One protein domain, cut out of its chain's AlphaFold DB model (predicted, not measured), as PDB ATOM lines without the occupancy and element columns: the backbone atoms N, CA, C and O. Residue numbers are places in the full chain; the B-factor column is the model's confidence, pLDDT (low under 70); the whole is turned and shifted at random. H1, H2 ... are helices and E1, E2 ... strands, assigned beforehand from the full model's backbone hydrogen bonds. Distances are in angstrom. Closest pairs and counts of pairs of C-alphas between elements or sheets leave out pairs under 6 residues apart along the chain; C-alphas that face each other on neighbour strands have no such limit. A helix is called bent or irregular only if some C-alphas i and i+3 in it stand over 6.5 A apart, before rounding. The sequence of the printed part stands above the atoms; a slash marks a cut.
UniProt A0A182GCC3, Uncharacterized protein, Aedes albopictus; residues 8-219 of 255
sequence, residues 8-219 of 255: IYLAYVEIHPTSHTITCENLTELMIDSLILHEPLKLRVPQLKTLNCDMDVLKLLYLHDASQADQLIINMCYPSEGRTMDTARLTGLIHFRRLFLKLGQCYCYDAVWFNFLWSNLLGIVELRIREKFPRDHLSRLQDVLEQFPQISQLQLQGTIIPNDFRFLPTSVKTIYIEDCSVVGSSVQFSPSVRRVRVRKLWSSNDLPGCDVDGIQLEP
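This is residues 8 to 219 of the 255 residues of an uncharacterized protein of Aedes albopictus (UniProt A0A182GCC3). The chain is wound in stacked turns, a solenoid bent into a shallow arc. One long curved wall of nine parallel strands runs along its length; on the outer side of that curve are the short pair E3 and E5 near one end, the helices H1, H2 and H3, and the short pair E11 and E13 at the other end. The wall's order is E1, E2, E4, E6, E7, E8, E9, E10, E12. The 212 printed residues hold three named helices and thirteen named strands, in the order E1 E2 E3 E4 H1 E5 E6 E7 H2 E8 H3 E9 E10 E11 E12 E13; the class is mixed, with 90 residues in named elements, under half. The whole is compact, with a radius of gyration of the C-alphas of 18.7 A, and elongated, spanning 62 by 33 by 28 A.

Find C-alpha 8 at (263.854, 292.789, 417.548), where E1, residues 8 to 11, begins. Read on to E2, 29 to 33, E3, 41 to 44, E4, 50 to 54, H1, 55 to 58, E5, 61 to 64, E6, 71 to 75, and E7, 98 to 102. Next come H2, 111 to 119, 12.0 A long, E8, 126 to 130, H3, 137 to 146, 14.3 A, and E9, 153 to 157. E10, 174 to 182, 17.9 A, bends by 101 degrees at residue 179. After E11, 186 to 189, E12, 195 to 203, 20.8 A, bends by 82 degrees at residue 200. E13, 216 to 218, ends at C-alpha 218, (234.231, 263.537, 434.026).

Begin at E1, an edge strand of the twisted sheet: N 10 is 2.9 A from O 31 of E2. E7 and E8 are parallel at 12 degrees, with N 101 and O 128 2.8 A apart. With H2 between, they form a strand-helix-strand unit, two parallel neighbours joined through a helix, with a right-handed crossover; E8, H3, E9 is another, also right-handed. At the other edge, E12 has N 197 2.9 A from O 175 of E10. Elsewhere, N 62 of E5 is 2.9 A from O 41 of E3, and N 187 of E11 is 2.8 A from O 216 of E13. H1 is on the nine-stranded sheet at a height of 7.7 A, over none of its strands; H3 only grazes it with residues 141 to 145, and H2 is not on it. H2 and H3 are near each other. In H2 and H3 every O i to N i+4 pair is within hydrogen-bond range; H1 is too short for one.

The C-alphas of His 20 and Asp 211, the two farthest apart, are 63.1 A from each other. The printed part has no cut. The links E1 to E2, E6 to E7, E9 to E10 and E12 to E13 are long. Look for low confidence, pLDDT under 70, at residues 78 to 88 and 205 to 214; the mean of the printed part is 86.0.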
ATOM      1  N   ILE A   8     264.392 291.458 417.822       92.81
ATOM      2  CA  ILE A   8     263.854 292.789 417.548       92.81
ATOM      3  C   ILE A   8     262.636 292.984 418.441       92.81
ATOM      4  O   ILE A   8     261.706 292.180 418.402       92.81
ATOM      5  N   TYR A   9     262.644 294.070 419.208       92.62
ATOM      6  CA  TYR A   9     261.501 294.538 419.982       92.62
ATOM      7  C   TYR A   9     261.088 295.912 419.458       92.62
ATOM      8  O   TYR A   9     261.869 296.863 419.520       92.62
ATOM      9  N   LEU A  10     259.882 296.000 418.904       89.25
ATOM     10  CA  LEU A  10     259.281 297.235 418.412       89.25
ATOM     11  C   LEU A  10     258.045 297.513 419.255       89.25
ATOM     12  O   LEU A  10     257.110 296.720 419.232       89.25
ATOM     13  N   ALA A  11     258.043 298.619 419.990       88.62
ATOM     14  CA  ALA A  11     256.922 298.993 420.839       88.62
ATOM     15  C   ALA A  11     256.620 300.482 420.723       88.62
ATOM     16  O   ALA A  11     257.538 301.290 420.851       88.62
ATOM     17  N   TYR A  12     255.349 300.833 420.509       84.88
ATOM     18  CA  TYR A  12     254.882 302.227 420.450       84.88
ATOM     19  C   TYR A  12     255.626 303.087 419.421       84.88
ATOM     20  O   TYR A  12     255.931 304.256 419.664       84.88
ATOM     21  N   VAL A  13     255.945 302.496 418.270       84.94
ATOM     22  CA  VAL A  13     256.610 303.195 417.169       84.94
ATOM     23  C   VAL A  13     255.711 303.251 415.941       84.94
ATOM     24  O   VAL A  13     254.893 302.366 415.689       84.94
ATOM     25  N   GLU A  14     255.881 304.310 415.162       85.88
ATOM     26  CA  GLU A  14     255.333 304.412 413.817       85.88
ATOM     27  C   GLU A  14     256.426 304.012 412.830       85.88
ATOM     28  O   GLU A  14     257.555 304.506 412.891       85.88
ATOM     29  N   ILE A  15     256.108 303.074 411.941       82.56
ATOM     30  CA  ILE A  15     257.012 302.655 410.874       82.56
ATOM     31  C   ILE A  15     256.334 302.974 409.551       82.56
ATOM     32  O   ILE A  15     255.163 302.658 409.348       82.56
ATOM     33  N   HIS A  16     257.103 303.555 408.634       85.06
ATOM     34  CA  HIS A  16     256.735 303.709 407.231       85.06
ATOM     35  C   HIS A  16     257.514 302.665 406.427       85.06
ATOM     36  O   HIS A  16     258.685 302.897 406.102       85.06
ATOM     37  N   PRO A  17     256.939 301.475 406.169       81.88
ATOM     38  CA  PRO A  17     257.616 300.466 405.376       81.88
ATOM     39  C   PRO A  17     257.899 300.995 403.978       81.88
ATOM     40  O   PRO A  17     257.176 301.831 403.444       81.88
ATOM     41  N   THR A  18     258.961 300.478 403.375       83.19
ATOM     42  CA  THR A  18     259.172 300.647 401.937       83.19
ATOM     43  C   THR A  18     258.672 299.400 401.216       83.19
ATOM     44  O   THR A  18     258.469 298.350 401.828       83.19
ATOM     45  N   SER A  19     258.546 299.466 399.893       82.88
ATOM     46  CA  SER A  19     258.163 298.308 399.078       82.88
ATOM     47  C   SER A  19     259.149 297.128 399.162       82.88
ATOM     48  O   SER A  19     258.766 295.995 398.832       82.88
ATOM     49  N   HIS A  20     260.387 297.384 399.607       87.94
ATOM     50  CA  HIS A  20     261.485 296.426 399.700       87.94
ATOM     51  C   HIS A  20     261.332 295.467 400.881       87.94
ATOM     52  O   HIS A  20     260.888 295.831 401.966       87.94
ATOM     53  N   THR A  21     261.774 294.225 400.677       89.81
ATOM     54  CA  THR A  21     261.831 293.228 401.753       89.81
ATOM     55  C   THR A  21     263.077 293.446 402.602       89.81
ATOM     56  O   THR A  21     264.197 293.424 402.087       89.81
ATOM     57  N   ILE A  22     262.893 293.624 403.909       90.19
ATOM     58  CA  ILE A  22     263.998 293.751 404.861       90.19
ATOM     59  C   ILE A  22     264.501 292.347 405.193       90.19
ATOM     60  O   ILE A  22     263.733 291.475 405.595       90.19
ATOM     61  N   THR A  23     265.800 292.115 405.009       91.81
ATOM     62  CA  THR A  23     266.410 290.813 405.304       91.81
ATOM     63  C   THR A  23     267.003 290.806 406.708       91.81
ATOM     64  O   THR A  23     267.912 291.582 407.009       91.81
ATOM     65  N   CYS A  24     266.511 289.893 407.541       91.25
ATOM     66  CA  CYS A  24     266.927 289.697 408.923       91.25
ATOM     67  C   CYS A  24     267.419 288.249 409.100       91.25
ATOM     68  O   CYS A  24     266.715 287.407 409.651       91.25
ATOM     69  N   GLU A  25     268.621 287.952 408.593       91.19
ATOM     70  CA  GLU A  25     269.138 286.575 408.450       91.19
ATOM     71  C   GLU A  25     269.220 285.795 409.767       91.19
ATOM     72  O   GLU A  25     268.948 284.600 409.773       91.19
ATOM     73  N   ASN A  26     269.560 286.463 410.871       93.00
ATOM     74  CA  ASN A  26     269.813 285.822 412.166       93.00
ATOM     75  C   ASN A  26     268.732 286.106 413.216       93.00
ATOM     76  O   ASN A  26     268.919 285.774 414.385       93.00
ATOM     77  N   LEU A  27     267.612 286.711 412.809       94.94
ATOM     78  CA  LEU A  27     266.512 287.033 413.710       94.94
ATOM     79  C   LEU A  27     265.804 285.752 414.151       94.94
ATOM     80  O   LEU A  27     265.200 285.071 413.327       94.94
ATOM     81  N   THR A  28     265.853 285.456 415.445       96.19
ATOM     82  CA  THR A  28     265.180 284.309 416.065       96.19
ATOM     83  C   THR A  28     263.888 284.697 416.768       96.19
ATOM     84  O   THR A  28     262.983 283.870 416.883       96.19
ATOM     85  N   GLU A  29     263.783 285.945 417.222       96.94
ATOM     86  CA  GLU A  29     262.622 286.447 417.949       96.94
ATOM     87  C   GLU A  29     262.222 287.840 417.459       96.94
ATOM     88  O   GLU A  29     263.028 288.772 417.433       96.94
ATOM     89  N   LEU A  30     260.953 287.981 417.084       95.12
ATOM     90  CA  LEU A  30     260.353 289.250 416.701       95.12
ATOM     91  C   LEU A  30     259.191 289.551 417.637       95.12
ATOM     92  O   LEU A  30     258.234 288.785 417.718       95.12
ATOM     93  N   MET A  31     259.276 290.679 418.326       94.50
ATOM     94  CA  MET A  31     258.254 291.159 419.239       94.50
ATOM     95  C   MET A  31     257.763 292.525 418.769       94.50
ATOM     96  O   MET A  31     258.563 293.448 418.602       94.50
ATOM     97  N   ILE A  32     256.459 292.648 418.545       90.25
ATOM     98  CA  ILE A  32     255.838 293.865 418.037       90.25
ATOM     99  C   ILE A  32     254.609 294.214 418.872       90.25
ATOM    100  O   ILE A  32     253.638 293.468 418.899       90.25
ATOM    101  N   ASP A  33     254.642 295.365 419.520       85.88
ATOM    102  CA  ASP A  33     253.580 295.850 420.393       85.88
ATOM    103  C   ASP A  33     253.160 297.255 419.953       85.88
ATOM    104  O   ASP A  33     253.992 298.140 419.751       85.88
ATOM    105  N   SER A  34     251.862 297.471 419.780       80.38
ATOM    106  CA  SER A  34     251.262 298.776 419.527       80.38
ATOM    107  C   SER A  34     251.915 299.516 418.351       80.38
ATOM    108  O   SER A  34     252.234 300.703 418.435       80.38
ATOM    109  N   LEU A  35     252.159 298.793 417.251       80.88
ATOM    110  CA  LEU A  35     252.813 299.327 416.057       80.88
ATOM    111  C   LEU A  35     251.797 299.956 415.097       80.88
ATOM    112  O   LEU A  35     250.810 299.328 414.701       80.88
ATOM    113  N   ILE A  36     252.082 301.180 414.653       79.31
ATOM    114  CA  ILE A  36     251.328 301.824 413.576       79.31
ATOM    115  C   ILE A  36     252.049 301.547 412.257       79.31
ATOM    116  O   ILE A  36     253.197 301.944 412.058       79.31
ATOM    117  N   LEU A  37     251.355 300.833 411.371       76.56
ATOM    118  CA  LEU A  37     251.784 300.516 410.015       76.56
ATOM    119  C   LEU A  37     250.730 301.038 409.043       76.56
ATOM    120  O   LEU A  37     249.559 300.670 409.149       76.56
ATOM    121  N   HIS A  38     251.163 301.863 408.091       76.44
ATOM    122  CA  HIS A  38     250.320 302.339 406.984       76.44
ATOM    123  C   HIS A  38     250.387 301.420 405.761       76.44
ATOM    124  O   HIS A  38     249.482 301.415 404.935       76.44
ATOM    125  N   GLU A  39     251.446 300.613 405.669       81.19
ATOM    126  CA  GLU A  39     251.675 299.638 404.603       81.19
ATOM    127  C   GLU A  39     252.154 298.297 405.187       81.19
ATOM    128  O   GLU A  39     252.604 298.250 406.337       81.19
ATOM    129  N   PRO A  40     252.090 297.189 404.424       85.69
ATOM    130  CA  PRO A  40     252.627 295.910 404.871       85.69
ATOM    131  C   PRO A  40     254.150 295.925 405.072       85.69
ATOM    132  O   PRO A  40     254.912 296.307 404.181       85.69
ATOM    133  N   LEU A  41     254.608 295.414 406.215       87.19
ATOM    134  CA  LEU A  41     256.015 295.196 406.531       87.19
ATOM    135  C   LEU A  41     256.465 293.819 406.024       87.19
ATOM    136  O   LEU A  41     256.047 292.782 406.537       87.19
ATOM    137  N   LYS A  42     257.351 293.809 405.024       90.50
ATOM    138  CA  LYS A  42     257.888 292.580 404.419       90.50
ATOM    139  C   LYS A  42     259.238 292.224 405.025       90.50
ATOM    140  O   LYS A  42     260.204 292.974 404.864       90.50
ATOM    141  N   LEU A  43     259.322 291.061 405.662       91.38
ATOM    142  CA  LEU A  43     260.534 290.567 406.309       91.38
ATOM    143  C   LEU A  43     260.941 289.209 405.735       91.38
ATOM    144  O   LEU A  43     260.117 288.307 405.619       91.38
ATOM    145  N   ARG A  44     262.229 289.035 405.430       93.25
ATOM    146  CA  ARG A  44     262.833 287.725 405.154       93.25
ATOM    147  C   ARG A  44     263.564 287.241 406.403       93.25
ATOM    148  O   ARG A  44     264.533 287.879 406.818       93.25
ATOM    149  N   VAL A  45     263.085 286.150 406.997       93.81
ATOM    150  CA  VAL A  45     263.411 285.743 408.377       93.81
ATOM    151  C   VAL A  45     263.669 284.228 408.507       93.81
ATOM    152  O   VAL A  45     262.905 283.513 409.156       93.81
ATOM    153  N   PRO A  46     264.758 283.704 407.913       93.94
ATOM    154  CA  PRO A  46     265.004 282.262 407.807       93.94
ATOM    155  C   PRO A  46     265.242 281.524 409.131       93.94
ATOM    156  O   PRO A  46     265.126 280.302 409.175       93.94
ATOM    157  N   GLN A  47     265.586 282.245 410.200       95.00
ATOM    158  CA  GLN A  47     265.889 281.678 411.521       95.00
ATOM    159  C   GLN A  47     264.826 282.023 412.574       95.00
ATOM    160  O   GLN A  47     265.036 281.751 413.758       95.00
ATOM    161  N   LEU A  48     263.704 282.641 412.177       95.94
ATOM    162  CA  LEU A  48     262.662 283.045 413.122       95.94
ATOM    163  C   LEU A  48     262.099 281.813 413.813       95.94
ATOM    164  O   LEU A  48     261.707 280.870 413.141       95.94
ATOM    165  N   LYS A  49     262.019 281.852 415.141       96.81
ATOM    166  CA  LYS A  49     261.406 280.807 415.970       96.81
ATOM    167  C   LYS A  49     260.138 281.313 416.634       96.81
ATOM    168  O   LYS A  49     259.133 280.603 416.650       96.81
ATOM    169  N   THR A  50     260.187 282.550 417.131       97.50
ATOM    170  CA  THR A  50     259.097 283.160 417.892       97.50
ATOM    171  C   THR A  50     258.669 284.484 417.278       97.50
ATOM    172  O   THR A  50     259.485 285.389 417.100       97.50
ATOM    173  N   LEU A  51     257.373 284.608 417.005       96.56
ATOM    174  CA  LEU A  51     256.718 285.875 416.704       96.56
ATOM    175  C   LEU A  51     255.748 286.200 417.836       96.56
ATOM    176  O   LEU A  51     254.870 285.401 418.140       96.56
ATOM    177  N   ASN A  52     255.885 287.375 418.433       95.75
ATOM    178  CA  ASN A  52     254.916 287.936 419.359       95.75
ATOM    179  C   ASN A  52     254.405 289.249 418.784       95.75
ATOM    180  O   ASN A  52     255.195 290.175 418.619       95.75
ATOM    181  N   CYS A  53     253.121 289.337 418.466       91.81
ATOM    182  CA  CYS A  53     252.568 290.576 417.948       91.81
ATOM    183  C   CYS A  53     251.120 290.816 418.357       91.81
ATOM    184  O   CYS A  53     250.380 289.887 418.687       91.81
ATOM    185  N   ASP A  54     250.697 292.072 418.279       88.69
ATOM    186  CA  ASP A  54     249.277 292.397 418.314       88.69
ATOM    187  C   ASP A  54     248.557 291.888 417.061       88.69
ATOM    188  O   ASP A  54     249.130 291.806 415.967       88.69
ATOM    189  N   MET A  55     247.268 291.587 417.218       86.50
ATOM    190  CA  MET A  55     246.401 291.104 416.143       86.50
ATOM    191  C   MET A  55     246.434 292.005 414.903       86.50
ATOM    192  O   MET A  55     246.541 291.521 413.777       86.50
ATOM    193  N   ASP A  56     246.352 293.321 415.096       81.56
ATOM    194  CA  ASP A  56     246.267 294.257 413.972       81.56
ATOM    195  C   ASP A  56     247.588 294.442 413.233       81.56
ATOM    196  O   ASP A  56     247.592 294.803 412.054       81.56
ATOM    197  N   VAL A  57     248.709 294.132 413.883       85.06
ATOM    198  CA  VAL A  57     250.014 294.122 413.224       85.06
ATOM    199  C   VAL A  57     250.194 292.857 412.398       85.06
ATOM    200  O   VAL A  57     250.745 292.923 411.300       85.06
ATOM    201  N   LEU A  58     249.681 291.719 412.876       87.44
ATOM    202  CA  LEU A  58     249.768 290.444 412.164       87.44
ATOM    203  C   LEU A  58     249.175 290.533 410.748       87.44
ATOM    204  O   LEU A  58     249.730 289.963 409.812       87.44
ATOM    205  N   LYS A  59     248.099 291.312 410.571       81.50
ATOM    206  CA  LYS A  59     247.467 291.599 409.267       81.50
ATOM    207  C   LYS A  59     248.423 292.231 408.251       81.50
ATOM    208  O   LYS A  59     248.255 292.049 407.047       81.50
ATOM    209  N   LEU A  60     249.401 292.986 408.739       83.50
ATOM    210  CA  LEU A  60     250.314 293.807 407.949       83.50
ATOM    211  C   LEU A  60     251.738 293.242 407.933       83.50
ATOM    212  O   LEU A  60     252.644 293.909 407.444       83.50
ATOM    213  N   LEU A  61     251.961 292.030 408.447       87.69
ATOM    214  CA  LEU A  61     253.287 291.429 408.535       87.69
ATOM    215  C   LEU A  61     253.445 290.290 407.527       87.69
ATOM    216  O   LEU A  61     252.766 289.270 407.622       87.69
ATOM    217  N   TYR A  62     254.353 290.448 406.562       89.62
ATOM    218  CA  TYR A  62     254.606 289.436 405.531       89.62
ATOM    219  C   TYR A  62     255.941 288.756 405.812       89.62
ATOM    220  O   TYR A  62     257.000 289.382 405.704       89.62
ATOM    221  N   LEU A  63     255.885 287.471 406.160       91.62
ATOM    222  CA  LEU A  63     257.064 286.685 406.501       91.62
ATOM    223  C   LEU A  63     257.483 285.800 405.325       91.62
ATOM    224  O   LEU A  63     256.758 284.901 404.900       91.62
ATOM    225  N   HIS A  64     258.691 286.035 404.828       91.81
ATOM    226  CA  HIS A  64     259.349 285.210 403.825       91.81
ATOM    227  C   HIS A  64     260.390 284.299 404.479       91.81
ATOM    228  O   HIS A  64     261.119 284.716 405.380       91.81
ATOM    229  N   ASP A  65     260.477 283.065 403.981       92.38
ATOM    230  CA  ASP A  65     261.418 282.027 404.416       92.38
ATOM    231  C   ASP A  65     261.323 281.634 405.902       92.38
ATOM    232  O   ASP A  65     262.267 281.075 406.440       92.38
ATOM    233  N   ALA A  66     260.188 281.849 406.572       92.94
ATOM    234  CA  ALA A  66     260.000 281.558 408.000       92.94
ATOM    235  C   ALA A  66     259.855 280.052 408.333       92.94
ATOM    236  O   ALA A  66     259.048 279.669 409.175       92.94
ATOM    237  N   SER A  67     260.605 279.171 407.668       91.88
ATOM    238  CA  SER A  67     260.455 277.712 407.779       91.88
ATOM    239  C   SER A  67     260.811 277.142 409.155       91.88
ATOM    240  O   SER A  67     260.371 276.042 409.484       91.88
ATOM    241  N   GLN A  68     261.583 277.881 409.957       94.25
ATOM    242  CA  GLN A  68     261.918 277.534 411.343       94.25
ATOM    243  C   GLN A  68     260.927 278.086 412.379       94.25
ATOM    244  O   GLN A  68     261.097 277.836 413.576       94.25
ATOM    245  N   ALA A  69     259.918 278.842 411.938       94.94
ATOM    246  CA  ALA A  69     258.963 279.469 412.833       94.94
ATOM    247  C   ALA A  69     258.122 278.407 413.534       94.94
ATOM    248  O   ALA A  69     257.671 277.449 412.913       94.94
ATOM    249  N   ASP A  70     257.920 278.582 414.835       96.75
ATOM    250  CA  ASP A  70     257.352 277.530 415.669       96.75
ATOM    251  C   ASP A  70     256.356 278.074 416.694       96.75
ATOM    252  O   ASP A  70     255.239 277.560 416.790       96.75
ATOM    253  N   GLN A  71     256.695 279.167 417.386       97.94
ATOM    254  CA  GLN A  71     255.815 279.806 418.361       97.94
ATOM    255  C   GLN A  71     255.242 281.140 417.864       97.94
ATOM    256  O   GLN A  71     255.975 282.098 417.629       97.94
ATOM    257  N   LEU A  72     253.916 281.220 417.786       97.19
ATOM    258  CA  LEU A  72     253.174 282.450 417.531       97.19
ATOM    259  C   LEU A  72     252.460 282.885 418.812       97.19
ATOM    260  O   LEU A  72     251.684 282.127 419.389       97.19
ATOM    261  N   ILE A  73     252.714 284.106 419.265       97.00
ATOM    262  CA  ILE A  73     252.035 284.739 420.393       97.00
ATOM    263  C   ILE A  73     251.234 285.905 419.830       97.00
ATOM    264  O   ILE A  73     251.801 286.808 419.223       97.00
ATOM    265  N   ILE A  74     249.921 285.880 420.029       93.94
ATOM    266  CA  ILE A  74     249.031 286.933 419.562       93.94
ATOM    267  C   ILE A  74     248.398 287.617 420.761       93.94
ATOM    268  O   ILE A  74     247.660 287.006 421.544       93.94
ATOM    269  N   ASN A  75     248.685 288.905 420.895       91.69
ATOM    270  CA  ASN A  75     247.923 289.770 421.768       91.69
ATOM    271  C   ASN A  75     246.671 290.233 421.021       91.69
ATOM    272  O   ASN A  75     246.751 290.895 419.988       91.69
ATOM    273  N   MET A  76     245.499 289.863 421.525       87.56
ATOM    274  CA  MET A  76     244.226 290.124 420.849       87.56
ATOM    275  C   MET A  76     243.709 291.545 421.117       87.56
ATOM    276  O   MET A  76     242.516 291.805 420.958       87.56
ATOM    277  N   CYS A  77     244.589 292.453 421.548       79.50
ATOM    278  CA  CYS A  77     244.304 293.875 421.604       79.50
ATOM    279  C   CYS A  77     243.953 294.361 420.192       79.50
ATOM    280  O   CYS A  77     244.731 294.189 419.253       79.50
ATOM    281  N   TYR A  78     242.748 294.905 420.049       66.69
ATOM    282  CA  TYR A  78     242.210 295.383 418.779       66.69
ATOM    283  C   TYR A  78     242.012 296.898 418.881       66.69
ATOM    284  O   TYR A  78     241.016 297.322 419.481       66.69
ATOM    285  N   PRO A  79     242.932 297.742 418.378       55.22
ATOM    286  CA  PRO A  79     242.632 299.150 418.178       55.22
ATOM    287  C   PRO A  79     241.410 299.312 417.263       55.22
ATOM    288  O   PRO A  79     241.352 298.866 416.121       55.22
ATOM    289  N   SER A  80     240.383 299.932 417.832       45.00
ATOM    290  CA  SER A  80     239.087 300.195 417.223       45.00
ATOM    291  C   SER A  80     239.171 301.107 415.991       45.00
ATOM    292  O   SER A  80     239.857 302.124 416.020       45.00
ATOM    293  N   GLU A  81     238.349 300.757 414.996       41.66
ATOM    294  CA  GLU A  81     237.871 301.544 413.844       41.66
ATOM    295  C   GLU A  81     238.825 301.778 412.651       41.66
ATOM    296  O   GLU A  81     239.918 302.321 412.756       41.66
ATOM    297  N   GLY A  82     238.341 301.410 411.455       47.47
ATOM    298  CA  GLY A  82     238.787 301.997 410.184       47.47
ATOM    299  C   GLY A  82     239.779 301.208 409.324       47.47
ATOM    300  O   GLY A  82     239.992 301.601 408.179       47.47
ATOM    301  N   ARG A  83     240.369 300.098 409.788       52.50
ATOM    302  CA  ARG A  83     241.267 299.294 408.933       52.50
ATOM    303  C   ARG A  83     240.477 298.271 408.121       52.50
ATOM    304  O   ARG A  83     239.902 297.335 408.671       52.50
ATOM    305  N   THR A  84     240.445 298.478 406.808       51.09
ATOM    306  CA  THR A  84     239.808 297.591 405.831       51.09
ATOM    307  C   THR A  84     240.487 296.220 405.796       51.09
ATOM    308  O   THR A  84     241.712 296.100 405.804       51.09
ATOM    309  N   MET A  85     239.660 295.175 405.763       52.06
ATOM    310  CA  MET A  85     240.052 293.761 405.858       52.06
ATOM    311  C   MET A  85     240.691 293.198 404.577       52.06
ATOM    312  O   MET A  85     241.252 292.106 404.593       52.06
ATOM    313  N   ASP A  86     240.639 293.940 403.470       51.81
ATOM    314  CA  ASP A  86     240.850 293.410 402.116       51.81
ATOM    315  C   ASP A  86     242.317 293.135 401.737       51.81
ATOM    316  O   ASP A  86     242.601 292.733 400.608       51.81
ATOM    317  N   THR A  87     243.281 293.349 402.640       55.41
ATOM    318  CA  THR A  87     244.713 293.343 402.280       55.41
ATOM    319  C   THR A  87     245.591 292.350 403.035       55.41
ATOM    320  O   THR A  87     246.771 292.238 402.705       55.41
ATOM    321  N   ALA A  88     245.064 291.586 403.996       64.19
ATOM    322  CA  ALA A  88     245.922 290.721 404.798       64.19
ATOM    323  C   ALA A  88     246.468 289.528 403.993       64.19
ATOM    324  O   ALA A  88     245.720 288.674 403.515       64.19
ATOM    325  N   ARG A  89     247.799 289.433 403.884       70.62
ATOM    326  CA  ARG A  89     248.490 288.246 403.360       70.62
ATOM    327  C   ARG A  89     249.254 287.559 404.480       70.62
ATOM    328  O   ARG A  89     250.326 287.997 404.877       70.62
ATOM    329  N   LEU A  90     248.714 286.441 404.945       76.19
ATOM    330  CA  LEU A  90     249.235 285.658 406.069       76.19
ATOM    331  C   LEU A  90     250.288 284.623 405.628       76.19
ATOM    332  O   LEU A  90     250.350 283.497 406.126       76.19
ATOM    333  N   THR A  91     251.115 284.983 404.643       74.69
ATOM    334  CA  THR A  91     252.147 284.091 404.104       74.69
ATOM    335  C   THR A  91     253.218 283.816 405.161       74.69
ATOM    336  O   THR A  91     253.663 284.723 405.860       74.69
ATOM    337  N   GLY A  92     253.627 282.551 405.279       80.56
ATOM    338  CA  GLY A  92     254.643 282.114 406.240       80.56
ATOM    339  C   GLY A  92     254.097 281.718 407.614       80.56
ATOM    340  O   GLY A  92     254.835 281.112 408.385       80.56
ATOM    341  N   LEU A  93     252.811 281.956 407.908       87.50
ATOM    342  CA  LEU A  93     252.214 281.545 409.188       87.50
ATOM    343  C   LEU A  93     251.982 280.025 409.311       87.50
ATOM    344  O   LEU A  93     251.834 279.504 410.413       87.50
ATOM    345  N   ILE A  94     252.014 279.291 408.197       88.94
ATOM    346  CA  ILE A  94     251.779 277.838 408.163       88.94
ATOM    347  C   ILE A  94     252.831 277.016 408.930       88.94
ATOM    348  O   ILE A  94     252.592 275.854 409.261       88.94
ATOM    349  N   HIS A  95     254.007 277.593 409.189       92.62
ATOM    350  CA  HIS A  95     255.108 276.893 409.853       92.62
ATOM    351  C   HIS A  95     254.920 276.788 411.369       92.62
ATOM    352  O   HIS A  95     255.377 275.808 411.959       92.62
ATOM    353  N   PHE A  96     254.192 277.730 411.978       95.62
ATOM    354  CA  PHE A  96     253.961 277.738 413.418       95.62
ATOM    355  C   PHE A  96     253.211 276.481 413.875       95.62
ATOM    356  O   PHE A  96     252.257 276.025 413.238       95.62
ATOM    357  N   ARG A  97     253.636 275.936 415.018       97.06
ATOM    358  CA  ARG A  97     253.057 274.741 415.655       97.06
ATOM    359  C   ARG A  97     252.444 275.036 417.017       97.06
ATOM    360  O   ARG A  97     251.565 274.296 417.459       97.06
ATOM    361  N   ARG A  98     252.879 276.119 417.661       98.44
ATOM    362  CA  ARG A  98     252.459 276.526 419.001       98.44
ATOM    363  C   ARG A  98     251.843 277.915 418.935       98.44
ATOM    364  O   ARG A  98     252.523 278.873 418.575       98.44
ATOM    365  N   LEU A  99     250.570 278.029 419.296       98.06
ATOM    366  CA  LEU A  99     249.843 279.296 419.325       98.06
ATOM    367  C   LEU A  99     249.546 279.696 420.766       98.06
ATOM    368  O   LEU A  99     248.991 278.911 421.531       98.06
ATOM    369  N   PHE A 100     249.872 280.932 421.127       97.75
ATOM    370  CA  PHE A 100     249.509 281.525 422.403       97.75
ATOM    371  C   PHE A 100     248.651 282.778 422.189       97.75
ATOM    372  O   PHE A 100     249.148 283.809 421.751       97.75
ATOM    373  N   LEU A 101     247.373 282.703 422.553       96.12
ATOM    374  CA  LEU A 101     246.424 283.812 422.508       96.12
ATOM    375  C   LEU A 101     246.278 284.484 423.880       96.12
ATOM    376  O   LEU A 101     246.048 283.808 424.889       96.12
ATOM    377  N   LYS A 102     246.353 285.818 423.914       94.88
ATOM    378  CA  LYS A 102     245.999 286.645 425.083       94.88
ATOM    379  C   LYS A 102     244.705 287.399 424.792       94.88
ATOM    380  O   LYS A 102     244.689 288.253 423.910       94.88
ATOM    381  N   LEU A 103     243.623 287.064 425.493       91.69
ATOM    382  CA  LEU A 103     242.265 287.496 425.135       91.69
ATOM    383  C   LEU A 103     241.783 288.774 425.843       91.69
ATOM    384  O   LEU A 103     240.783 289.350 425.412       91.69
ATOM    385  N   GLY A 104     242.448 289.215 426.919       85.38
ATOM    386  CA  GLY A 104     241.900 290.184 427.879       85.38
ATOM    387  C   GLY A 104     241.568 291.568 427.323       85.38
ATOM    388  O   GLY A 104     240.808 292.304 427.948       85.38
ATOM    389  N   GLN A 105     242.088 291.910 426.144       84.25
ATOM    390  CA  GLN A 105     241.889 293.205 425.481       84.25
ATOM    391  C   GLN A 105     241.133 293.095 424.143       84.25
ATOM    392  O   GLN A 105     241.098 294.041 423.359       84.25
ATOM    393  N   CYS A 106     240.493 291.954 423.871       86.06
ATOM    394  CA  CYS A 106     239.759 291.727 422.626       86.06
ATOM    395  C   CYS A 106     238.304 292.215 422.711       86.06
ATOM    396  O   CYS A 106     237.363 291.437 422.889       86.06
ATOM    397  N   TYR A 107     238.105 293.529 422.609       81.38
ATOM    398  CA  TYR A 107     236.768 294.135 422.671       81.38
ATOM    399  C   TYR A 107     235.943 293.921 421.392       81.38
ATOM    400  O   TYR A 107     234.714 293.838 421.466       81.38
ATOM    401  N   CYS A 108     236.614 293.753 420.253       80.38
ATOM    402  CA  CYS A 108     236.008 293.545 418.941       80.38
ATOM    403  C   CYS A 108     236.336 292.135 418.442       80.38
ATOM    404  O   CYS A 108     237.477 291.852 418.082       80.38
ATOM    405  N   TYR A 109     235.338 291.248 418.439       82.50
ATOM    406  CA  TYR A 109     235.475 289.907 417.872       82.50
ATOM    407  C   TYR A 109     234.786 289.856 416.513       82.50
ATOM    408  O   TYR A 109     233.564 289.967 416.443       82.50
ATOM    409  N   ASP A 110     235.574 289.704 415.454       83.62
ATOM    410  CA  ASP A 110     235.089 289.553 414.084       83.62
ATOM    411  C   ASP A 110     235.273 288.101 413.643       83.62
ATOM    412  O   ASP A 110     236.364 287.693 413.244       83.62
ATOM    413  N   ALA A 111     234.202 287.313 413.738       83.25
ATOM    414  CA  ALA A 111     234.237 285.889 413.416       83.25
ATOM    415  C   ALA A 111     234.700 285.619 411.972       83.25
ATOM    416  O   ALA A 111     235.392 284.635 411.731       83.25
ATOM    417  N   VAL A 112     234.375 286.491 411.009       84.06
ATOM    418  CA  VAL A 112     234.763 286.300 409.602       84.06
ATOM    419  C   VAL A 112     236.275 286.424 409.458       84.06
ATOM    420  O   VAL A 112     236.922 285.549 408.879       84.06
ATOM    421  N   TRP A 113     236.848 287.481 410.033       82.56
ATOM    422  CA  TRP A 113     238.295 287.676 410.040       82.56
ATOM    423  C   TRP A 113     239.024 286.578 410.807       82.56
ATOM    424  O   TRP A 113     240.038 286.060 410.343       82.56
ATOM    425  N   PHE A 114     238.502 286.208 411.972       86.44
ATOM    426  CA  PHE A 114     239.088 285.159 412.785       86.44
ATOM    427  C   PHE A 114     239.116 283.828 412.040       86.44
ATOM    428  O   PHE A 114     240.184 283.237 411.930       86.44
ATOM    429  N   ASN A 115     238.013 283.429 411.409       85.81
ATOM    430  CA  ASN A 115     237.966 282.233 410.567       85.81
ATOM    431  C   ASN A 115     239.007 282.280 409.439       85.81
ATOM    432  O   ASN A 115     239.714 281.298 409.201       85.81
ATOM    433  N   PHE A 116     239.165 283.432 408.777       86.31
ATOM    434  CA  PHE A 116     240.213 283.616 407.772       86.31
ATOM    435  C   PHE A 116     241.620 283.450 408.368       86.31
ATOM    436  O   PHE A 116     242.434 282.701 407.822       86.31
ATOM    437  N   LEU A 117     241.913 284.073 409.510       87.69
ATOM    438  CA  LEU A 117     243.196 283.926 410.198       87.69
ATOM    439  C   LEU A 117     243.470 282.467 410.594       87.69
ATOM    440  O   LEU A 117     244.539 281.936 410.291       87.69
ATOM    441  N   TRP A 118     242.508 281.803 411.231       88.44
ATOM    442  CA  TRP A 118     242.639 280.424 411.700       88.44
ATOM    443  C   TRP A 118     242.851 279.436 410.554       88.44
ATOM    444  O   TRP A 118     243.681 278.534 410.673       88.44
ATOM    445  N   SER A 119     242.221 279.670 409.398       87.75
ATOM    446  CA  SER A 119     242.448 278.872 408.184       87.75
ATOM    447  C   SER A 119     243.891 278.925 407.658       87.75
ATOM    448  O   SER A 119     244.308 278.043 406.910       87.75
ATOM    449  N   ASN A 120     244.687 279.917 408.077       89.00
ATOM    450  CA  ASN A 120     246.111 280.034 407.746       89.00
ATOM    451  C   ASN A 120     247.036 279.461 408.840       89.00
ATOM    452  O   ASN A 120     248.251 279.407 408.657       89.00
ATOM    453  N   LEU A 121     246.470 279.000 409.960       91.12
ATOM    454  CA  LEU A 121     247.173 278.448 411.122       91.12
ATOM    455  C   LEU A 121     246.860 276.954 411.331       91.12
ATOM    456  O   LEU A 121     246.934 276.432 412.441       91.12
ATOM    457  N   LEU A 122     246.561 276.224 410.251       86.06
ATOM    458  CA  LEU A 122     246.224 274.790 410.299       86.06
ATOM    459  C   LEU A 122     247.363 273.895 410.819       86.06
ATOM    460  O   LEU A 122     247.131 272.738 411.166       86.06
ATOM    461  N   GLY A 123     248.595 274.410 410.858       91.19
ATOM    462  CA  GLY A 123     249.760 273.706 411.386       91.19
ATOM    463  C   GLY A 123     249.817 273.617 412.914       91.19
ATOM    464  O   GLY A 123     250.639 272.850 413.422       91.19
ATOM    465  N   ILE A 124     248.971 274.361 413.632       96.38
ATOM    466  CA  ILE A 124     248.989 274.451 415.095       96.38
ATOM    467  C   ILE A 124     248.560 273.127 415.740       96.38
ATOM    468  O   ILE A 124     247.476 272.605 415.491       96.38
ATOM    469  N   VAL A 125     249.422 272.610 416.619       97.44
ATOM    470  CA  VAL A 125     249.221 271.366 417.383       97.44
ATOM    471  C   VAL A 125     249.184 271.597 418.896       97.44
ATOM    472  O   VAL A 125     248.697 270.732 419.630       97.44
ATOM    473  N   GLU A 126     249.652 272.758 419.361       98.31
ATOM    474  CA  GLU A 126     249.553 273.205 420.752       98.31
ATOM    475  C   GLU A 126     248.903 274.588 420.813       98.31
ATOM    476  O   GLU A 126     249.393 275.546 420.209       98.31
ATOM    477  N   LEU A 127     247.814 274.699 421.573       98.12
ATOM    478  CA  LEU A 127     247.087 275.947 421.769       98.12
ATOM    479  C   LEU A 127     247.113 276.347 423.241       98.12
ATOM    480  O   LEU A 127     246.675 275.600 424.113       98.12
ATOM    481  N   ARG A 128     247.584 277.560 423.520       98.12
ATOM    482  CA  ARG A 128     247.504 278.203 424.828       98.12
ATOM    483  C   ARG A 128     246.605 279.423 424.736       98.12
ATOM    484  O   ARG A 128     246.807 280.286 423.891       98.12
ATOM    485  N   ILE A 129     245.652 279.524 425.646       97.31
ATOM    486  CA  ILE A 129     244.745 280.657 425.773       97.31
ATOM    487  C   ILE A 129     244.890 281.210 427.182       97.31
ATOM    488  O   ILE A 129     244.820 280.466 428.163       97.31
ATOM    489  N   ARG A 130     245.103 282.520 427.286       95.75
ATOM    490  CA  ARG A 130     245.158 283.229 428.561       95.75
ATOM    491  C   ARG A 130     244.142 284.358 428.578       95.75
ATOM    492  O   ARG A 130     243.966 285.045 427.572       95.75
ATOM    493  N   GLU A 131     243.588 284.589 429.765       93.44
ATOM    494  CA  GLU A 131     242.602 285.635 430.044       93.44
ATOM    495  C   GLU A 131     241.257 285.347 429.368       93.44
ATOM    496  O   GLU A 131     241.128 284.432 428.554       93.44
ATOM    497  N   LYS A 132     240.235 286.123 429.728       91.25
ATOM    498  CA  LYS A 132     238.891 286.000 429.159       91.25
ATOM    499  C   LYS A 132     238.631 287.093 428.134       91.25
ATOM    500  O   LYS A 132     239.095 288.218 428.293       91.25
ATOM    501  N   PHE A 133     237.801 286.788 427.144       91.19
ATOM    502  CA  PHE A 133     237.203 287.830 426.315       91.19
ATOM    503  C   PHE A 133     236.373 288.784 427.200       91.19
ATOM    504  O   PHE A 133     235.645 288.318 428.083       91.19
ATOM    505  N   PRO A 134     236.418 290.105 426.957       89.62
ATOM    506  CA  PRO A 134     235.591 291.077 427.670       89.62
ATOM    507  C   PRO A 134     234.075 290.874 427.508       89.62
ATOM    508  O   PRO A 134     233.312 291.270 428.387       89.62
ATOM    509  N   ARG A 135     233.629 290.282 426.390       88.06
ATOM    510  CA  ARG A 135     232.214 290.042 426.052       88.06
ATOM    511  C   ARG A 135     232.029 288.642 425.466       88.06
ATOM    512  O   ARG A 135     232.944 288.135 424.824       88.06
ATOM    513  N   ASP A 136     230.865 288.036 425.707       90.75
ATOM    514  CA  ASP A 136     230.427 286.737 425.154       90.75
ATOM    515  C   ASP A 136     231.461 285.612 425.284       90.75
ATOM    516  O   ASP A 136     231.654 284.791 424.387       90.75
ATOM    517  N   HIS A 137     232.174 285.598 426.409       91.44
ATOM    518  CA  HIS A 137     233.433 284.879 426.510       91.44
ATOM    519  C   HIS A 137     233.348 283.384 426.216       91.44
ATOM    520  O   HIS A 137     234.196 282.888 425.482       91.44
ATOM    521  N   LEU A 138     232.350 282.679 426.752       91.81
ATOM    522  CA  LEU A 138     232.217 281.236 426.539       91.81
ATOM    523  C   LEU A 138     231.924 280.905 425.074       91.81
ATOM    524  O   LEU A 138     232.558 280.013 424.523       91.81
ATOM    525  N   SER A 139     231.029 281.665 424.435       92.06
ATOM    526  CA  SER A 139     230.697 281.479 423.019       92.06
ATOM    527  C   SER A 139     231.911 281.737 422.121       92.06
ATOM    528  O   SER A 139     232.214 280.920 421.260       92.06
ATOM    529  N   ARG A 140     232.665 282.816 422.369       92.62
ATOM    530  CA  ARG A 140     233.879 283.139 421.597       92.62
ATOM    531  C   ARG A 140     235.036 282.180 421.876       92.62
ATOM    532  O   ARG A 140     235.817 281.886 420.983       92.62
ATOM    533  N   LEU A 141     235.172 281.699 423.114       93.31
ATOM    534  CA  LEU A 141     236.166 280.683 423.463       93.31
ATOM    535  C   LEU A 141     235.875 279.371 422.729       93.31
ATOM    536  O   LEU A 141     236.800 278.775 422.187       93.31
ATOM    537  N   GLN A 142     234.612 278.941 422.712       92.75
ATOM    538  CA  GLN A 142     234.195 277.757 421.970       92.75
ATOM    539  C   GLN A 142     234.483 277.913 420.475       92.75
ATOM    540  O   GLN A 142     235.124 277.030 419.915       92.75
ATOM    541  N   ASP A 143     234.112 279.052 419.875       91.31
ATOM    542  CA  ASP A 143     234.422 279.344 418.471       91.31
ATOM    543  C   ASP A 143     235.926 279.196 418.206       91.31
ATOM    544  O   ASP A 143     236.318 278.367 417.402       91.31
ATOM    545  N   VAL A 144     236.800 279.859 418.976       92.31
ATOM    546  CA  VAL A 144     238.263 279.708 418.826       92.31
ATOM    547  C   VAL A 144     238.718 278.245 418.894       92.31
ATOM    548  O   VAL A 144     239.563 277.833 418.106       92.31
ATOM    549  N   LEU A 145     238.195 277.452 419.830       92.88
ATOM    550  CA  LEU A 145     238.615 276.062 420.027       92.88
ATOM    551  C   LEU A 145     238.184 275.131 418.882       92.88
ATOM    552  O   LEU A 145     238.921 274.199 418.555       92.88
ATOM    553  N   GLU A 146     237.031 275.378 418.262       90.94
ATOM    554  CA  GLU A 146     236.526 274.592 417.126       90.94
ATOM    555  C   GLU A 146     237.361 274.803 415.848       90.94
ATOM    556  O   GLU A 146     237.443 273.916 414.999       90.94
ATOM    557  N   GLN A 147     238.064 275.935 415.746       91.12
ATOM    558  CA  GLN A 147     238.836 276.330 414.559       91.12
ATOM    559  C   GLN A 147     240.176 275.599 414.423       91.12
ATOM    560  O   GLN A 147     240.823 275.670 413.377       91.12
ATOM    561  N   PHE A 148     240.603 274.867 415.456       92.81
ATOM    562  CA  PHE A 148     241.876 274.151 415.465       92.81
ATOM    563  C   PHE A 148     241.679 272.630 415.539       92.81
ATOM    564  O   PHE A 148     242.016 272.004 416.539       92.81
ATOM    565  N   PRO A 149     241.207 271.959 414.476       91.38
ATOM    566  CA  PRO A 149     240.898 270.527 414.524       91.38
ATOM    567  C   PRO A 149     242.117 269.620 414.777       91.38
ATOM    568  O   PRO A 149     241.954 268.444 415.100       91.38
ATOM    569  N   GLN A 150     243.340 270.137 414.631       93.81
ATOM    570  CA  GLN A 150     244.590 269.380 414.765       93.81
ATOM    571  C   GLN A 150     245.245 269.498 416.153       93.81
ATOM    572  O   GLN A 150     246.247 268.821 416.399       93.81
ATOM    573  N   ILE A 151     244.721 270.328 417.069       96.69
ATOM    574  CA  ILE A 151     245.389 270.522 418.363       96.69
ATOM    575  C   ILE A 151     245.389 269.240 419.189       96.69
ATOM    576  O   ILE A 151     244.365 268.608 419.427       96.69
ATOM    577  N   SER A 152     246.567 268.870 419.674       97.25
ATOM    578  CA  SER A 152     246.760 267.720 420.558       97.25
ATOM    579  C   SER A 152     246.887 268.135 422.024       97.25
ATOM    580  O   SER A 152     246.567 267.345 422.925       97.25
ATOM    581  N   GLN A 153     247.312 269.381 422.261       98.00
ATOM    582  CA  GLN A 153     247.461 269.974 423.585       98.00
ATOM    583  C   GLN A 153     246.743 271.319 423.675       98.00
ATOM    584  O   GLN A 153     246.916 272.188 422.820       98.00
ATOM    585  N   LEU A 154     245.979 271.490 424.751       98.12
ATOM    586  CA  LEU A 154     245.282 272.723 425.090       98.12
ATOM    587  C   LEU A 154     245.726 273.203 426.473       98.12
ATOM    588  O   LEU A 154     245.704 272.435 427.432       98.12
ATOM    589  N   GLN A 155     246.086 274.475 426.601       97.88
ATOM    590  CA  GLN A 155     246.322 275.130 427.883       97.88
ATOM    591  C   GLN A 155     245.386 276.327 428.043       97.88
ATOM    592  O   GLN A 155     245.376 277.225 427.209       97.88
ATOM    593  N   LEU A 156     244.644 276.362 429.144       97.25
ATOM    594  CA  LEU A 156     243.748 277.451 429.521       97.25
ATOM    595  C   LEU A 156     244.275 278.087 430.805       97.25
ATOM    596  O   LEU A 156     244.551 277.373 431.772       97.25
ATOM    597  N   GLN A 157     244.440 279.410 430.809       95.19
ATOM    598  CA  GLN A 157     244.982 280.127 431.957       95.19
ATOM    599  C   GLN A 157     244.213 281.408 432.289       95.19
ATOM    600  O   GLN A 157     244.003 282.243 431.413       95.19
ATOM    601  N   GLY A 158     243.877 281.635 433.561       90.44
ATOM    602  CA  GLY A 158     243.331 282.929 433.998       90.44
ATOM    603  C   GLY A 158     241.985 283.269 433.349       90.44
ATOM    604  O   GLY A 158     241.718 284.434 433.062       90.44
ATOM    605  N   THR A 159     241.176 282.258 433.028       91.38
ATOM    606  CA  THR A 159     239.950 282.406 432.227       91.38
ATOM    607  C   THR A 159     238.765 281.659 432.834       91.38
ATOM    608  O   THR A 159     238.935 280.820 433.720       91.38
ATOM    609  N   ILE A 160     237.558 281.948 432.348       89.94
ATOM    610  CA  ILE A 160     236.370 281.147 432.652       89.94
ATOM    611  C   ILE A 160     236.286 280.017 431.614       89.94
ATOM    612  O   ILE A 160     236.582 280.228 430.445       89.94
ATOM    613  N   ILE A 161     235.930 278.807 432.023       92.25
ATOM    614  CA  ILE A 161     235.818 277.649 431.136       92.25
ATOM    615  C   ILE A 161     234.391 277.087 431.151       92.25
ATOM    616  O   ILE A 161     233.704 277.202 432.174       92.25
ATOM    617  N   PRO A 162     233.927 276.491 430.039       91.94
ATOM    618  CA  PRO A 162     232.670 275.757 430.031       91.94
ATOM    619  C   PRO A 162     232.773 274.507 430.917       91.94
ATOM    620  O   PRO A 162     233.862 273.990 431.176       91.94
ATOM    621  N   ASN A 163     231.625 274.019 431.377       90.12
ATOM    622  CA  ASN A 163     231.514 272.728 432.054       90.12
ATOM    623  C   ASN A 163     231.510 271.540 431.083       90.12
ATOM    624  O   ASN A 163     231.697 270.416 431.527       90.12
ATOM    625  N   ASP A 164     231.321 271.760 429.782       92.62
ATOM    626  CA  ASP A 164     231.350 270.711 428.763       92.62
ATOM    627  C   ASP A 164     232.423 271.019 427.714       92.62
ATOM    628  O   ASP A 164     232.369 272.042 427.041       92.62
ATOM    629  N   PHE A 165     233.398 270.125 427.582       93.06
ATOM    630  CA  PHE A 165     234.481 270.133 426.597       93.06
ATOM    631  C   PHE A 165     234.343 268.997 425.575       93.06
ATOM    632  O   PHE A 165     235.296 268.689 424.854       93.06
ATOM    633  N   ARG A 166     233.189 268.329 425.479       92.12
ATOM    634  CA  ARG A 166     232.985 267.263 424.482       92.12
ATOM    635  C   ARG A 166     232.990 267.774 423.043       92.12
ATOM    636  O   ARG A 166     233.228 266.977 422.143       92.12
ATOM    637  N   PHE A 167     232.782 269.076 422.837       92.12
ATOM    638  CA  PHE A 167     232.907 269.726 421.529       92.12
ATOM    639  C   PHE A 167     234.360 269.806 421.029       92.12
ATOM    640  O   PHE A 167     234.581 270.072 419.850       92.12
ATOM    641  N   LEU A 168     235.358 269.596 421.900       93.88
ATOM    642  CA  LEU A 168     236.758 269.662 421.496       93.88
ATOM    643  C   LEU A 168     237.073 268.638 420.391       93.88
ATOM    644  O   LEU A 168     236.570 267.509 420.433       93.88
ATOM    645  N   PRO A 169     237.983 268.976 419.459       91.19
ATOM    646  CA  PRO A 169     238.463 268.036 418.457       91.19
ATOM    647  C   PRO A 169     238.976 266.728 419.074       91.19
ATOM    648  O   PRO A 169     239.653 266.719 420.103       91.19
ATOM    649  N   THR A 170     238.720 265.598 418.408       93.50
ATOM    650  CA  THR A 170     239.138 264.260 418.878       93.50
ATOM    651  C   THR A 170     240.662 264.083 418.940       93.50
ATOM    652  O   THR A 170     241.167 263.149 419.579       93.50
ATOM    653  N   SER A 171     241.407 264.977 418.292       95.62
ATOM    654  CA  SER A 171     242.862 265.108 418.364       95.62
ATOM    655  C   SER A 171     243.346 265.573 419.740       95.62
ATOM    656  O   SER A 171     244.432 265.154 420.146       95.62
ATOM    657  N   VAL A 172     242.540 266.318 420.510       96.62
ATOM    658  CA  VAL A 172     242.926 266.812 421.840       96.62
ATOM    659  C   VAL A 172     243.115 265.641 422.797       96.62
ATOM    660  O   VAL A 172     242.170 264.913 423.124       96.62
ATOM    661  N   LYS A 173     244.356 265.462 423.266       95.00
ATOM    662  CA  LYS A 173     244.744 264.410 424.220       95.00
ATOM    663  C   LYS A 173     245.113 264.962 425.585       95.00
ATOM    664  O   LYS A 173     244.921 264.260 426.579       95.00
ATOM    665  N   THR A 174     245.651 266.177 425.632       95.00
ATOM    666  CA  THR A 174     246.156 266.775 426.867       95.00
ATOM    667  C   THR A 174     245.544 268.145 427.095       95.00
ATOM    668  O   THR A 174     245.590 268.994 426.210       95.00
ATOM    669  N   ILE A 175     245.013 268.367 428.296       95.62
ATOM    670  CA  ILE A 175     244.470 269.656 428.721       95.62
ATOM    671  C   ILE A 175     245.178 270.109 429.999       95.62
ATOM    672  O   ILE A 175     245.280 269.366 430.977       95.62
ATOM    673  N   TYR A 176     245.653 271.348 429.994       94.69
ATOM    674  CA  TYR A 176     246.210 272.044 431.145       94.69
ATOM    675  C   TYR A 176     245.272 273.184 431.530       94.69
ATOM    676  O   TYR A 176     244.953 274.031 430.704       94.69
ATOM    677  N   ILE A 177     244.840 273.216 432.785       92.88
ATOM    678  CA  ILE A 177     243.953 274.253 433.314       92.88
ATOM    679  C   ILE A 177     244.674 274.918 434.475       92.88
ATOM    680  O   ILE A 177     245.046 274.240 435.435       92.88
ATOM    681  N   GLU A 178     244.894 276.224 434.383       90.19
ATOM    682  CA  GLU A 178     245.603 276.990 435.399       90.19
ATOM    683  C   GLU A 178     244.859 278.269 435.779       90.19
ATOM    684  O   GLU A 178     244.665 279.147 434.950       90.19
ATOM    685  N   ASP A 179     244.519 278.435 437.054       87.00
ATOM    686  CA  ASP A 179     243.920 279.680 437.557       87.00
ATOM    687  C   ASP A 179     242.605 280.039 436.835       87.00
ATOM    688  O   ASP A 179     242.383 281.169 436.410       87.00
ATOM    689  N   CYS A 180     241.738 279.044 436.647       88.69
ATOM    690  CA  CYS A 180     240.484 279.171 435.905       88.69
ATOM    691  C   CYS A 180     239.260 279.063 436.816       88.69
ATOM    692  O   CYS A 180     239.324 278.469 437.889       88.69
ATOM    693  N   SER A 181     238.112 279.556 436.350       86.88
ATOM    694  CA  SER A 181     236.805 279.231 436.938       86.88
ATOM    695  C   SER A 181     235.929 278.454 435.958       86.88
ATOM    696  O   SER A 181     235.950 278.769 434.777       86.88
ATOM    697  N   VAL A 182     235.112 277.512 436.414       86.69
ATOM    698  CA  VAL A 182     234.136 276.772 435.597       86.69
ATOM    699  C   VAL A 182     232.708 277.193 435.932       86.69
ATOM    700  O   VAL A 182     232.389 277.466 437.089       86.69
ATOM    701  N   VAL A 183     231.835 277.215 434.926       79.88
ATOM    702  CA  VAL A 183     230.389 277.395 435.118       79.88
ATOM    703  C   VAL A 183     229.739 276.063 435.504       79.88
ATOM    704  O   VAL A 183     229.203 275.362 434.654       79.88
ATOM    705  N   GLY A 184     229.816 275.684 436.781       78.56
ATOM    706  CA  GLY A 184     229.196 274.460 437.307       78.56
ATOM    707  C   GLY A 184     230.069 273.705 438.309       78.56
ATOM    708  O   GLY A 184     231.187 274.113 438.605       78.56
ATOM    709  N   SER A 185     229.546 272.597 438.835       78.19
ATOM    710  CA  SER A 185     230.231 271.735 439.811       78.19
ATOM    711  C   SER A 185     230.999 270.569 439.179       78.19
ATOM    712  O   SER A 185     231.713 269.851 439.880       78.19
ATOM    713  N   SER A 186     230.898 270.382 437.860       84.75
ATOM    714  CA  SER A 186     231.670 269.382 437.123       84.75
ATOM    715  C   SER A 186     232.207 269.913 435.793       84.75
ATOM    716  O   SER A 186     231.739 270.928 435.274       84.75
ATOM    717  N   VAL A 187     233.234 269.241 435.270       89.69
ATOM    718  CA  VAL A 187     233.808 269.468 433.940       89.69
ATOM    719  C   VAL A 187     233.820 268.146 433.184       89.69
ATOM    720  O   VAL A 187     234.525 267.210 433.567       89.69
ATOM    721  N   GLN A 188     233.075 268.090 432.089       92.81
ATOM    722  CA  GLN A 188     232.965 266.937 431.218       92.81
ATOM    723  C   GLN A 188     233.927 267.044 430.042       92.81
ATOM    724  O   GLN A 188     233.822 267.951 429.222       92.81
ATOM    725  N   PHE A 189     234.863 266.104 429.933       92.19
ATOM    726  CA  PHE A 189     235.789 266.034 428.805       92.19
ATOM    727  C   PHE A 189     235.341 265.016 427.757       92.19
ATOM    728  O   PHE A 189     234.644 264.043 428.048       92.19
ATOM    729  N   SER A 190     235.795 265.219 426.519       89.12
ATOM    730  CA  SER A 190     235.686 264.204 425.473       89.12
ATOM    731  C   SER A 190     236.453 262.927 425.866       89.12
ATOM    732  O   SER A 190     237.555 263.034 426.416       89.12
ATOM    733  N   PRO A 191     235.962 261.719 425.515       86.88
ATOM    734  CA  PRO A 191     236.685 260.462 425.730       86.88
ATOM    735  C   PRO A 191     238.081 260.423 425.091       86.88
ATOM    736  O   PRO A 191     238.925 259.616 425.479       86.88
ATOM    737  N   SER A 192     238.351 261.287 424.104       90.31
ATOM    738  CA  SER A 192     239.674 261.401 423.488       90.31
ATOM    739  C   SER A 192     240.741 261.966 424.425       90.31
ATOM    740  O   SER A 192     241.928 261.714 424.190       90.31
ATOM    741  N   VAL A 193     240.343 262.718 425.456       92.69
ATOM    742  CA  VAL A 193     241.242 263.386 426.400       92.69
ATOM    743  C   VAL A 193     241.832 262.355 427.352       92.69
ATOM    744  O   VAL A 193     241.134 261.723 428.134       92.69
ATOM    745  N   ARG A 194     243.152 262.188 427.309       89.50
ATOM    746  CA  ARG A 194     243.880 261.187 428.105       89.50
ATOM    747  C   ARG A 194     244.485 261.772 429.371       89.50
ATOM    748  O   ARG A 194     244.701 261.052 430.340       89.50
ATOM    749  N   ARG A 195     244.810 263.063 429.353       88.94
ATOM    750  CA  ARG A 195     245.520 263.733 430.441       88.94
ATOM    751  C   ARG A 195     244.908 265.097 430.705       88.94
ATOM    752  O   ARG A 195     244.848 265.932 429.809       88.94
ATOM    753  N   VAL A 196     244.532 265.332 431.956       90.12
ATOM    754  CA  VAL A 196     244.081 266.639 432.434       90.12
ATOM    755  C   VAL A 196     244.924 267.013 433.640       90.12
ATOM    756  O   VAL A 196     244.927 266.300 434.642       90.12
ATOM    757  N   ARG A 197     245.649 268.128 433.546       87.62
ATOM    758  CA  ARG A 197     246.385 268.706 434.669       87.62
ATOM    759  C   ARG A 197     245.703 270.000 435.071       87.62
ATOM    760  O   ARG A 197     245.688 270.959 434.308       87.62
ATOM    761  N   VAL A 198     245.183 270.024 436.288       85.75
ATOM    762  CA  VAL A 198     244.491 271.187 436.844       85.75
ATOM    763  C   VAL A 198     245.330 271.776 437.958       85.75
ATOM    764  O   VAL A 198     245.756 271.043 438.840       85.75
ATOM    765  N   ARG A 199     245.532 273.091 437.931       82.56
ATOM    766  CA  ARG A 199     246.095 273.898 439.010       82.56
ATOM    767  C   ARG A 199     245.140 275.065 439.227       82.56
ATOM    768  O   ARG A 199     244.935 275.825 438.297       82.56
ATOM    769  N   LYS A 200     244.599 275.255 440.435       79.19
ATOM    770  CA  LYS A 200     243.714 276.397 440.752       79.19
ATOM    771  C   LYS A 200     242.464 276.463 439.849       79.19
ATOM    772  O   LYS A 200     242.429 277.214 438.881       79.19
ATOM    773  N   LEU A 201     241.455 275.652 440.163       82.50
ATOM    774  CA  LEU A 201     240.155 275.666 439.488       82.50
ATOM    775  C   LEU A 201     239.035 275.895 440.513       82.50
ATOM    776  O   LEU A 201     239.038 275.268 441.577       82.50
ATOM    777  N   TRP A 202     238.097 276.783 440.184       78.25
ATOM    778  CA  TRP A 202     237.002 277.230 441.061       78.25
ATOM    779  C   TRP A 202     235.656 277.177 440.340       78.25
ATOM    780  O   TRP A 202     235.623 277.380 439.131       78.25
ATOM    781  N   SER A 203     234.540 276.975 441.044       79.12
ATOM    782  CA  SER A 203     233.233 277.212 440.429       79.12
ATOM    783  C   SER A 203     232.955 278.720 440.408       79.12
ATOM    784  O   SER A 203     233.265 279.456 441.355       79.12
ATOM    785  N   SER A 204     232.413 279.211 439.292       71.31
ATOM    786  CA  SER A 204     232.062 280.624 439.110       71.31
ATOM    787  C   SER A 204     230.930 281.070 440.031       71.31
ATOM    788  O   SER A 204     230.814 282.259 440.318       71.31
ATOM    789  N   ASN A 205     230.108 280.123 440.486       65.50
ATOM    790  CA  ASN A 205     228.897 280.379 441.262       65.50
ATOM    791  C   ASN A 205     229.155 280.349 442.775       65.50
ATOM    792  O   ASN A 205     228.260 280.649 443.563       65.50
ATOM    793  N   ASP A 206     230.375 280.008 443.190       62.16
ATOM    794  CA  ASP A 206     230.703 279.834 444.597       62.16
ATOM    795  C   ASP A 206     230.821 281.183 445.303       62.16
ATOM    796  O   ASP A 206     231.696 282.002 444.982       62.16
ATOM    797  N   LEU A 207     230.001 281.383 446.331       53.75
ATOM    798  CA  LEU A 207     230.128 282.529 447.220       53.75
ATOM    799  C   LEU A 207     231.440 282.462 448.027       53.75
ATOM    800  O   LEU A 207     231.958 281.381 448.320       53.75
ATOM    801  N   PRO A 208     232.009 283.621 448.392       54.00
ATOM    802  CA  PRO A 208     233.131 283.688 449.314       54.00
ATOM    803  C   PRO A 208     232.869 282.956 450.640       54.00
ATOM    804  O   PRO A 208     231.885 283.254 451.307       54.00
ATOM    805  N   GLY A 209     233.783 282.081 451.076       47.94
ATOM    806  CA  GLY A 209     233.815 281.580 452.459       47.94
ATOM    807  C   GLY A 209     232.964 280.344 452.762       47.94
ATOM    808  O   GLY A 209     232.902 279.955 453.924       47.94
ATOM    809  N   CYS A 210     232.356 279.714 451.757       45.50
ATOM    810  CA  CYS A 210     231.723 278.406 451.914       45.50
ATOM    811  C   CYS A 210     232.721 277.289 451.584       45.50
ATOM    812  O   CYS A 210     233.465 277.401 450.605       45.50
ATOM    813  N   ASP A 211     232.717 276.211 452.372       46.72
ATOM    814  CA  ASP A 211     233.278 274.935 451.930       46.72
ATOM    815  C   ASP A 211     232.441 274.467 450.741       46.72
ATOM    816  O   ASP A 211     231.223 274.316 450.847       46.72
ATOM    817  N   VAL A 212     233.082 274.328 449.587       53.91
ATOM    818  CA  VAL A 212     232.417 273.884 448.365       53.91
ATOM    819  C   VAL A 212     232.905 272.485 448.054       53.91
ATOM    820  O   VAL A 212     234.110 272.217 448.105       53.91
ATOM    821  N   ASP A 213     231.959 271.615 447.716       54.38
ATOM    822  CA  ASP A 213     232.245 270.318 447.124       54.38
ATOM    823  C   ASP A 213     233.173 270.516 445.917       54.38
ATOM    824  O   ASP A 213     232.936 271.355 445.044       54.38
ATOM    825  N   GLY A 214     234.296 269.796 445.907       67.56
ATOM    826  CA  GLY A 214     235.309 269.924 444.863       67.56
ATOM    827  C   GLY A 214     234.727 269.711 443.461       67.56
ATOM    828  O   GLY A 214     233.744 269.000 443.274       67.56
ATOM    829  N   ILE A 215     235.356 270.314 442.451       79.06
ATOM    830  CA  ILE A 215     234.890 270.193 441.065       79.06
ATOM    831  C   ILE A 215     235.141 268.778 440.557       79.06
ATOM    832  O   ILE A 215     236.285 268.319 440.491       79.06
ATOM    833  N   GLN A 216     234.078 268.105 440.139       83.81
ATOM    834  CA  GLN A 216     234.180 266.764 439.589       83.81
ATOM    835  C   GLN A 216     234.691 266.814 438.145       83.81
ATOM    836  O   GLN A 216     234.150 267.528 437.307       83.81
ATOM    837  N   LEU A 217     235.722 266.031 437.825       86.88
ATOM    838  CA  LEU A 217     236.127 265.817 436.434       86.88
ATOM    839  C   LEU A 217     235.469 264.550 435.899       86.88
ATOM    840  O   LEU A 217     235.478 263.515 436.571       86.88
ATOM    841  N   GLU A 218     234.931 264.630 434.691       86.31
ATOM    842  CA  GLU A 218     234.231 263.537 434.026       86.31
ATOM    843  C   GLU A 218     234.906 263.171 432.693       86.31
ATOM    844  O   GLU A 218     235.458 264.057 432.030       86.31
ATOM    845  N   PRO A 219     234.847 261.895 432.260       82.56
ATOM    846  CA  PRO A 219     234.104 260.778 432.865       82.56
ATOM    847  C   PRO A 219     234.606 260.319 434.245       82.56
ATOM    848  O   PRO A 219     235.807 260.315 434.523       82.56
TER     849      PRO A 219